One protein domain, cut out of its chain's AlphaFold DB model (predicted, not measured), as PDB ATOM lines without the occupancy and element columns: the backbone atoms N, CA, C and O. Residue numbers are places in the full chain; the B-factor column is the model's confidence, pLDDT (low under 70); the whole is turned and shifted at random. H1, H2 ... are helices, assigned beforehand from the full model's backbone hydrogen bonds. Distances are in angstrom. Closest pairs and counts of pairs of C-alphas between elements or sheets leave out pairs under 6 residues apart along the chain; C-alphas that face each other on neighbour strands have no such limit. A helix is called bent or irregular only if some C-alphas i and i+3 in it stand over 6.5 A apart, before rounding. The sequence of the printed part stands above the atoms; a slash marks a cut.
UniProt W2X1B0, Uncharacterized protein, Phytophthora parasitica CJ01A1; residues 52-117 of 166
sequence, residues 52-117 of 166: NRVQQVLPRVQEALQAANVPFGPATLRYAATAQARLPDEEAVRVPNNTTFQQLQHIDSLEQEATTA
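What this domain is: This is residues 52 to 117 of the 166 residues of an uncharacterized protein of Phytophthora parasitica CJ01A1 (UniProt W2X1B0). Picture a short helix, H2, in the middle: H1 crosses it on one side, and H3 folds back along it on the other in a helical hairpin with offset ends. Only residues 101 to 108 of H3 touch H2, and H3 runs on from there to residue 117 at one end of the long axis, while the loop of residues 85 to 98 swings out toward the other end before it returns to H3. The printed part has 66 residues, with three named helices in the order H1, H2, H3 and no named strand; the class is all helix. By its radius of gyration of the C-alphas, 12.1 A, it is compact, yet its outline is elongated, with spans of 42 by 22 by 20 A.

Where its parts are: Find C-alpha 52 at (-50.020, -55.736, -13.309); here H1 begins, residues 52 to 67, 24.0 A from first to last C-alpha. H1 is irregular, with C-alphas 56 and 59 standing 7.2 A apart, and it has a kink of 37 degrees near residue 59. Next look at C-alpha 74, at (-39.074, -44.455, -19.861), where H2 begins; it holds residues 74 to 84 and measures 15.4 A. The longest helix is H3, residues 99 to 117, and it measures 27.3 A. Its last C-alpha, that of Ala 117, is at (-23.545, -34.556, -20.114).

How they stand to each other: Starting from H1, look toward H2: the two touch, and their closest C-alphas, those of Leu 58 and Ala 81, are 5.2 A apart. Their lines are only just about perpendicular, at 70.4 degrees. Go on to H3, which touches H2 with residues 101 to 108 alone; the closest C-alphas are those of Thr 76 and Leu 104, 5.2 A apart. H2 and H3 form a helical hairpin and run opposite ways at a shallow tilt of 26 degrees. H1 and H3 are apart. In the backbones of H2 and H3 you will find every O i to N i+4 pair within hydrogen-bond range; in H1 it is 10 of 12.

The domain as a whole: Compare C-alphas 90 and 117 for the full reach: those of Glu 90 and Ala 117 are the two farthest apart, at 42.2 A. The printed part has no cut. Between H1 and H2 you pass a short link of 6 residues, and between H2 and H3 a long link of 14, residues 85 to 98, whose C-alphas lie 8 to 19 A from the mean of all C-alphas. In the B-factor column the mean pLDDT of the printed part is 91.3, and the one residue under 70 is residue 117.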
ATOM      1  N   ASN A  52     -50.139 -54.391 -12.731       93.75
ATOM      2  CA  ASN A  52     -50.020 -55.736 -13.309       93.75
ATOM      3  C   ASN A  52     -50.334 -55.772 -14.813       93.75
ATOM      4  O   ASN A  52     -49.607 -56.397 -15.578       93.75
ATOM      5  N   ARG A  53     -51.399 -55.092 -15.260       91.31
ATOM      6  CA  ARG A  53     -51.752 -55.056 -16.690       91.31
ATOM      7  C   ARG A  53     -50.780 -54.215 -17.491       91.31
ATOM      8  O   ARG A  53     -50.432 -54.600 -18.599       91.31
ATOM      9  N   VAL A  54     -50.328 -53.094 -16.929       93.94
ATOM     10  CA  VAL A  54     -49.297 -52.259 -17.554       93.94
ATOM     11  C   VAL A  54     -48.042 -53.090 -17.805       93.94
ATOM     12  O   VAL A  54     -47.550 -53.089 -18.926       93.94
ATOM     13  N   GLN A  55     -47.587 -53.873 -16.823       94.50
ATOM     14  CA  GLN A  55     -46.431 -54.762 -16.968       94.50
ATOM     15  C   GLN A  55     -46.654 -55.871 -18.004       94.50
ATOM     16  O   GLN A  55     -45.750 -56.165 -18.780       94.50
ATOM     17  N   GLN A  56     -47.858 -56.448 -18.073       92.38
ATOM     18  CA  GLN A  56     -48.199 -57.470 -19.072       92.38
ATOM     19  C   GLN A  56     -48.161 -56.937 -20.511       92.38
ATOM     20  O   GLN A  56     -47.716 -57.644 -21.415       92.38
ATOM     21  N   VAL A  57     -48.627 -55.705 -20.747       93.19
ATOM     22  CA  VAL A  57     -48.665 -55.119 -22.101       93.19
ATOM     23  C   VAL A  57     -47.360 -54.430 -22.497       93.19
ATOM     24  O   VAL A  57     -47.147 -54.181 -23.682       93.19
ATOM     25  N   LEU A  58     -46.479 -54.137 -21.538       94.69
ATOM     26  CA  LEU A  58     -45.252 -53.369 -21.751       94.69
ATOM     27  C   LEU A  58     -44.348 -53.938 -22.862       94.69
ATOM     28  O   LEU A  58     -43.963 -53.155 -23.730       94.69
ATOM     29  N   PRO A  59     -44.074 -55.260 -22.937       94.88
ATOM     30  CA  PRO A  59     -43.235 -55.819 -24.000       94.88
ATOM     31  C   PRO A  59     -43.855 -55.641 -25.391       94.88
ATOM     32  O   PRO A  59     -43.179 -55.220 -26.325       94.88
ATOM     33  N   ARG A  60     -45.170 -55.883 -25.510       93.38
ATOM     34  CA  ARG A  60     -45.921 -55.707 -26.769       93.38
ATOM     35  C   ARG A  60     -45.904 -54.248 -27.224       93.38
ATOM     36  O   ARG A  60     -45.836 -53.962 -28.415       93.38
ATOM     37  N   VAL A  61     -45.982 -53.317 -26.274       94.44
ATOM     38  CA  VAL A  61     -45.933 -51.878 -26.553       94.44
ATOM     39  C   VAL A  61     -44.550 -51.430 -26.984       94.44
ATOM     40  O   VAL A  61     -44.435 -50.670 -27.944       94.44
ATOM     41  N   GLN A  62     -43.510 -51.936 -26.333       95.06
ATOM     42  CA  GLN A  62     -42.137 -51.669 -26.731       95.06
ATOM     43  C   GLN A  62     -41.866 -52.148 -28.162       95.06
ATOM     44  O   GLN A  62     -41.355 -51.375 -28.969       95.06
ATOM     45  N   GLU A  63     -42.261 -53.378 -28.499       94.69
ATOM     46  CA  GLU A  63     -42.110 -53.927 -29.852       94.69
ATOM     47  C   GLU A  63     -42.857 -53.083 -30.895       94.69
ATOM     48  O   GLU A  63     -42.296 -52.743 -31.934       94.69
ATOM     49  N   ALA A  64     -44.092 -52.664 -30.602       93.38
ATOM     50  CA  ALA A  64     -44.874 -51.824 -31.508       93.38
ATOM     51  C   ALA A  64     -44.234 -50.445 -31.751       93.38
ATOM     52  O   ALA A  64     -44.245 -49.945 -32.878       93.38
ATOM     53  N   LEU A  65     -43.663 -49.826 -30.713       93.81
ATOM     54  CA  LEU A  65     -42.959 -48.548 -30.837       93.81
ATOM     55  C   LEU A  65     -41.653 -48.688 -31.631       93.81
ATOM     56  O   LEU A  65     -41.356 -47.833 -32.467       93.81
ATOM     57  N   GLN A  66     -40.914 -49.781 -31.417       94.62
ATOM     58  CA  GLN A  66     -39.714 -50.113 -32.190       94.62
ATOM     59  C   GLN A  66     -40.047 -50.359 -33.664       94.62
ATOM     60  O   GLN A  66     -39.408 -49.781 -34.540       94.62
ATOM     61  N   ALA A  67     -41.084 -51.153 -33.949       93.25
ATOM     62  CA  ALA A  67     -41.540 -51.438 -35.308       93.25
ATOM     63  C   ALA A  67     -42.012 -50.174 -36.045       93.25
ATOM     64  O   ALA A  67     -41.821 -50.047 -37.252       93.25
ATOM     65  N   ALA A  68     -42.594 -49.216 -35.319       91.75
ATOM     66  CA  ALA A  68     -42.989 -47.921 -35.861       91.75
ATOM     67  C   ALA A  68     -41.825 -46.917 -35.993       91.75
ATOM     68  O   ALA A  68     -42.049 -45.800 -36.460       91.75
ATOM     69  N   ASN A  69     -40.603 -47.289 -35.587       92.81
ATOM     70  CA  ASN A  69     -39.416 -46.427 -35.553       92.81
ATOM     71  C   ASN A  69     -39.657 -45.101 -34.805       92.81
ATOM     72  O   ASN A  69     -39.207 -44.031 -35.220       92.81
ATOM     73  N   VAL A  70     -40.417 -45.169 -33.711       91.12
ATOM     74  CA  VAL A  70     -40.752 -44.011 -32.883       91.12
ATOM     75  C   VAL A  70     -39.745 -43.921 -31.739       91.12
ATOM     76  O   VAL A  70     -39.542 -44.921 -31.058       91.12
ATOM     77  N   PRO A  71     -39.115 -42.760 -31.484       91.00
ATOM     78  CA  PRO A  71     -38.247 -42.604 -30.323       91.00
ATOM     79  C   PRO A  71     -39.085 -42.662 -29.044       91.00
ATOM     80  O   PRO A  71     -40.127 -42.013 -28.944       91.00
ATOM     81  N   PHE A  72     -38.645 -43.435 -28.058       93.00
ATOM     82  CA  PHE A  72     -39.294 -43.517 -26.754       93.00
ATOM     83  C   PHE A  72     -38.243 -43.660 -25.656       93.00
ATOM     84  O   PHE A  72     -37.261 -44.384 -25.819       93.00
ATOM     85  N   GLY A  73     -38.462 -42.988 -24.530       93.44
ATOM     86  CA  GLY A  73     -37.771 -43.264 -23.277       93.44
ATOM     87  C   GLY A  73     -38.728 -43.831 -22.224       93.44
ATOM     88  O   GLY A  73     -39.836 -44.280 -22.558       93.44
ATOM     89  N   PRO A  74     -38.303 -43.863 -20.950       94.44
ATOM     90  CA  PRO A  74     -39.074 -44.455 -19.861       94.44
ATOM     91  C   PRO A  74     -40.475 -43.852 -19.702       94.44
ATOM     92  O   PRO A  74     -41.440 -44.594 -19.480       94.44
ATOM     93  N   ALA A  75     -40.618 -42.532 -19.843       94.88
ATOM     94  CA  ALA A  75     -41.895 -41.857 -19.641       94.88
ATOM     95  C   ALA A  75     -42.864 -42.133 -20.802       94.88
ATOM     96  O   ALA A  75     -44.031 -42.481 -20.582       94.88
ATOM     97  N   THR A  76     -42.364 -42.068 -22.038       95.50
ATOM     98  CA  THR A  76     -43.121 -42.372 -23.261       95.50
ATOM     99  C   THR A  76     -43.602 -43.821 -23.274       95.50
ATOM    100  O   THR A  76     -44.783 -44.086 -23.532       95.50
ATOM    101  N   LEU A  77     -42.718 -44.768 -22.940       95.56
ATOM    102  CA  LEU A  77     -43.049 -46.192 -22.891       95.56
ATOM    103  C   LEU A  77     -44.134 -46.474 -21.845       95.56
ATOM    104  O   LEU A  77     -45.125 -47.149 -22.136       95.56
ATOM    105  N   ARG A  78     -43.992 -45.917 -20.636       95.31
ATOM    106  CA  ARG A  78     -44.953 -46.133 -19.546       95.31
ATOM    107  C   ARG A  78     -46.318 -45.518 -19.843       95.31
ATOM    108  O   ARG A  78     -47.345 -46.119 -19.514       95.31
ATOM    109  N   TYR A  79     -46.352 -44.360 -20.499       96.00
ATOM    110  CA  TYR A  79     -47.598 -43.762 -20.968       96.00
ATOM    111  C   TYR A  79     -48.299 -44.650 -22.001       96.00
ATOM    112  O   TYR A  79     -49.484 -44.951 -21.841       96.00
ATOM    113  N   ALA A  80     -47.573 -45.116 -23.022       94.81
ATOM    114  CA  ALA A  80     -48.137 -45.987 -24.051       94.81
ATOM    115  C   ALA A  80     -48.650 -47.310 -23.459       94.81
ATOM    116  O   ALA A  80     -49.762 -47.733 -23.771       94.81
ATOM    117  N   ALA A  81     -47.904 -47.910 -22.527       94.81
ATOM    118  CA  ALA A  81     -48.324 -49.116 -21.819       94.81
ATOM    119  C   ALA A  81     -49.575 -48.878 -20.960       94.81
ATOM    120  O   ALA A  81     -50.498 -49.688 -20.958       94.81
ATOM    121  N   THR A  82     -49.664 -47.727 -20.291       94.62
ATOM    122  CA  THR A  82     -50.848 -47.337 -19.511       94.62
ATOM    123  C   THR A  82     -52.073 -47.122 -20.396       94.62
ATOM    124  O   THR A  82     -53.176 -47.508 -20.012       94.62
ATOM    125  N   ALA A  83     -51.901 -46.524 -21.576       92.62
ATOM    126  CA  ALA A  83     -52.979 -46.358 -22.543       92.62
ATOM    127  C   ALA A  83     -53.457 -47.719 -23.074       92.62
ATOM    128  O   ALA A  83     -54.662 -47.970 -23.085       92.62
ATOM    129  N   GLN A  84     -52.524 -48.614 -23.419       93.12
ATOM    130  CA  GLN A  84     -52.840 -49.956 -23.908       93.12
ATOM    131  C   GLN A  84     -53.515 -50.822 -22.837       93.12
ATOM    132  O   GLN A  84     -54.468 -51.525 -23.139       93.12
ATOM    133  N   ALA A  85     -53.097 -50.728 -21.572       93.00
ATOM    134  CA  ALA A  85     -53.663 -51.509 -20.468       93.00
ATOM    135  C   ALA A  85     -55.142 -51.192 -20.162       93.00
ATOM    136  O   ALA A  85     -55.789 -51.918 -19.406       93.00
ATOM    137  N   ARG A  86     -55.677 -50.091 -20.710       91.50
ATOM    138  CA  ARG A  86     -57.107 -49.749 -20.626       91.50
ATOM    139  C   ARG A  86     -57.939 -50.421 -21.711       91.50
ATOM    140  O   ARG A  86     -59.165 -50.451 -21.597       91.50
ATOM    141  N   LEU A  87     -57.295 -50.905 -22.765       90.38
ATOM    142  CA  LEU A  87     -57.946 -51.569 -23.883       90.38
ATOM    143  C   LEU A  87     -58.087 -53.069 -23.586       90.38
ATOM    144  O   LEU A  87     -57.333 -53.597 -22.764       90.38
ATOM    145  N   PRO A  88     -59.064 -53.752 -24.205       85.12
ATOM    146  CA  PRO A  88     -59.178 -55.207 -24.137       85.12
ATOM    147  C   PRO A  88     -57.889 -55.908 -24.578       85.12
ATOM    148  O   PRO A  88     -57.148 -55.389 -25.410       85.12
ATOM    149  N   ASP A  89     -57.638 -57.111 -24.058       79.94
ATOM    150  CA  ASP A  89     -56.363 -57.819 -24.271       79.94
ATOM    151  C   ASP A  89     -56.117 -58.211 -25.746       79.94
ATOM    152  O   ASP A  89     -54.963 -58.304 -26.187       79.94
ATOM    153  N   GLU A  90     -57.207 -58.387 -26.502       78.50
ATOM    154  CA  GLU A  90     -57.233 -58.706 -27.937       78.50
ATOM    155  C   GLU A  90     -56.998 -57.484 -28.841       78.50
ATOM    156  O   GLU A  90     -56.769 -57.637 -30.040       78.50
ATOM    157  N   GLU A  91     -57.027 -56.266 -28.290       83.62
ATOM    158  CA  GLU A  91     -56.833 -55.051 -29.074       83.62
ATOM    159  C   GLU A  91     -55.379 -54.955 -29.563       83.62
ATOM    160  O   GLU A  91     -54.415 -55.188 -28.819       83.62
ATOM    161  N   ALA A  92     -55.214 -54.583 -30.833       85.12
ATOM    162  CA  ALA A  92     -53.900 -54.344 -31.409       85.12
ATOM    163  C   ALA A  92     -53.214 -53.169 -30.698       85.12
ATOM    164  O   ALA A  92     -53.849 -52.186 -30.310       85.12
ATOM    165  N   VAL A  93     -51.894 -53.256 -30.537       87.75
ATOM    166  CA  VAL A  93     -51.148 -52.143 -29.960       87.75
ATOM    167  C   VAL A  93     -51.090 -51.010 -30.970       87.75
ATOM    168  O   VAL A  93     -50.537 -51.158 -32.059       87.75
ATOM    169  N   ARG A  94     -51.643 -49.859 -30.593       86.25
ATOM    170  CA  ARG A  94     -51.588 -48.646 -31.403       86.25
ATOM    171  C   ARG A  94     -50.629 -47.649 -30.782       86.25
ATOM    172  O   ARG A  94     -50.763 -47.298 -29.613       86.25
ATOM    173  N   VAL A  95     -49.714 -47.133 -31.595       88.38
ATOM    174  CA  VAL A  95     -48.815 -46.055 -31.181       88.38
ATOM    175  C   VAL A  95     -49.622 -44.772 -30.934       88.38
ATOM    176  O   VAL A  95     -50.313 -44.305 -31.850       88.38
ATOM    177  N   PRO A  96     -49.581 -44.197 -29.717       88.62
ATOM    178  CA  PRO A  96     -50.241 -42.927 -29.439       88.62
ATOM    179  C   PRO A  96     -49.603 -41.782 -30.238       88.62
ATOM    180  O   PRO A  96     -48.390 -41.724 -30.388       88.62
ATOM    181  N   ASN A  97     -50.416 -40.840 -30.723       89.31
ATOM    182  CA  ASN A  97     -49.955 -39.670 -31.487       89.31
ATOM    183  C   ASN A  97     -50.487 -38.336 -30.929       89.31
ATOM    184  O   ASN A  97     -50.586 -37.346 -31.651       89.31
ATOM    185  N   ASN A  98     -50.886 -38.322 -29.658       93.44
ATOM    186  CA  ASN A  98     -51.445 -37.139 -29.012       93.44
ATOM    187  C   ASN A  98     -50.350 -36.210 -28.454       93.44
ATOM    188  O   ASN A  98     -49.184 -36.586 -28.345       93.44
ATOM    189  N   THR A  99     -50.747 -34.997 -28.061       95.38
ATOM    190  CA  THR A  99     -49.835 -33.973 -27.528       95.38
ATOM    191  C   THR A  99     -49.072 -34.442 -26.289       95.38
ATOM    192  O   THR A  99     -47.886 -34.166 -26.171       95.38
ATOM    193  N   THR A 100     -49.717 -35.183 -25.381       95.25
ATOM    194  CA  THR A 100     -49.056 -35.705 -24.175       95.25
ATOM    195  C   THR A 100     -47.933 -36.673 -24.530       95.25
ATOM    196  O   THR A 100     -46.854 -36.584 -23.960       95.25
ATOM    197  N   PHE A 101     -48.156 -37.561 -25.500       95.19
ATOM    198  CA  PHE A 101     -47.133 -38.488 -25.976       95.19
ATOM    199  C   PHE A 101     -45.916 -37.739 -26.534       95.19
ATOM    200  O   PHE A 101     -44.793 -38.030 -26.143       95.19
ATOM    201  N   GLN A 102     -46.137 -36.711 -27.357       95.56
ATOM    202  CA  GLN A 102     -45.055 -35.883 -27.911       95.56
ATOM    203  C   GLN A 102     -44.277 -35.122 -26.828       95.56
ATOM    204  O   GLN A 102     -43.056 -35.020 -26.889       95.56
ATOM    205  N   GLN A 103     -44.972 -34.602 -25.814       96.50
ATOM    206  CA  GLN A 103     -44.329 -33.933 -24.681       96.50
ATOM    207  C   GLN A 103     -43.458 -34.895 -23.872       96.50
ATOM    208  O   GLN A 103     -42.351 -34.533 -23.487       96.50
ATOM    209  N   LEU A 104     -43.929 -36.123 -23.642       96.56
ATOM    210  CA  LEU A 104     -43.152 -37.142 -22.937       96.56
ATOM    211  C   LEU A 104     -41.929 -37.587 -23.742       96.56
ATOM    212  O   LEU A 104     -40.872 -37.768 -23.150       96.56
ATOM    213  N   GLN A 105     -42.028 -37.666 -25.072       95.00
ATOM    214  CA  GLN A 105     -40.862 -37.911 -25.927       95.00
ATOM    215  C   GLN A 105     -39.815 -36.806 -25.780       95.00
ATOM    216  O   GLN A 105     -38.621 -37.088 -25.709       95.00
ATOM    217  N   HIS A 106     -40.257 -35.548 -25.709       95.06
ATOM    218  CA  HIS A 106     -39.351 -34.429 -25.495       95.06
ATOM    219  C   HIS A 106     -38.691 -34.480 -24.108       95.06
ATOM    220  O   HIS A 106     -37.481 -34.302 -24.001       95.06
ATOM    221  N   ILE A 107     -39.447 -34.793 -23.055       95.88
ATOM    222  CA  ILE A 107     -38.892 -34.970 -21.703       95.88
ATOM    223  C   ILE A 107     -37.861 -36.103 -21.689       95.88
ATOM    224  O   ILE A 107     -36.745 -35.899 -21.221       95.88
ATOM    225  N   ASP A 108     -38.192 -37.252 -22.280       95.38
ATOM    226  CA  ASP A 108     -37.272 -38.385 -22.386       95.38
ATOM    227  C   ASP A 108     -35.976 -38.002 -23.129       95.38
ATOM    228  O   ASP A 108     -34.894 -38.428 -22.728       95.38
ATOM    229  N   SER A 109     -36.053 -37.172 -24.182       93.44
ATOM    230  CA  SER A 109     -34.850 -36.677 -24.873       93.44
ATOM    231  C   SER A 109     -33.980 -35.780 -23.988       93.44
ATOM    232  O   SER A 109     -32.764 -35.954 -23.956       93.44
ATOM    233  N   LEU A 110     -34.589 -34.882 -23.206       93.38
ATOM    234  CA  LEU A 110     -33.860 -33.985 -22.303       93.38
ATOM    235  C   LEU A 110     -33.160 -34.757 -21.175       93.38
ATOM    236  O   LEU A 110     -32.037 -34.428 -20.797       93.38
ATOM    237  N   GLU A 111     -33.796 -35.804 -20.645       89.81
ATOM    238  CA  GLU A 111     -33.195 -36.663 -19.617       89.81
ATOM    239  C   GLU A 111     -32.022 -37.491 -20.168       89.81
ATOM    240  O   GLU A 111     -30.997 -37.658 -19.496       89.81
ATOM    241  N   GLN A 112     -32.127 -37.974 -21.410       85.94
ATOM    242  CA  GLN A 112     -31.013 -38.643 -22.089       85.94
ATOM    243  C   GLN A 112     -29.824 -37.693 -22.281       85.94
ATOM    244  O   GLN A 112     -28.691 -38.053 -21.966       85.94
ATOM    245  N   GLU A 113     -30.066 -36.454 -22.707       86.38
ATOM    246  CA  GLU A 113     -29.011 -35.447 -22.842       86.38
ATOM    247  C   GLU A 113     -28.341 -35.140 -21.491       86.38
ATOM    248  O   GLU A 113     -27.115 -35.192 -21.381       86.38
ATOM    249  N   ALA A 114     -29.123 -34.922 -20.429       83.44
ATOM    250  CA  ALA A 114     -28.599 -34.635 -19.090       83.44
ATOM    251  C   ALA A 114     -27.732 -35.775 -18.519       83.44
ATOM    252  O   ALA A 114     -26.680 -35.532 -17.914       83.44
ATOM    253  N   THR A 115     -28.139 -37.028 -18.733       77.69
ATOM    254  CA  THR A 115     -27.360 -38.202 -18.299       77.69
ATOM    255  C   THR A 115     -26.074 -38.379 -19.106       77.69
ATOM    256  O   THR A 115     -25.060 -38.791 -18.541       77.69
ATOM    257  N   THR A 116     -26.068 -38.019 -20.394       73.19
ATOM    258  CA  THR A 116     -24.839 -38.024 -21.206       73.19
ATOM    259  C   THR A 116     -23.871 -36.902 -20.827       73.19
ATOM    260  O   THR A 116     -22.675 -37.159 -20.735       73.19
ATOM    261  N   ALA A 117     -24.368 -35.700 -20.515       68.69
ATOM    262  CA  ALA A 117     -23.545 -34.556 -20.114       68.69
ATOM    263  C   ALA A 117     -22.879 -34.738 -18.736       68.69
ATOM    264  O   ALA A 117     -21.770 -34.271 -18.513       68.69
TER     265      ALA A 117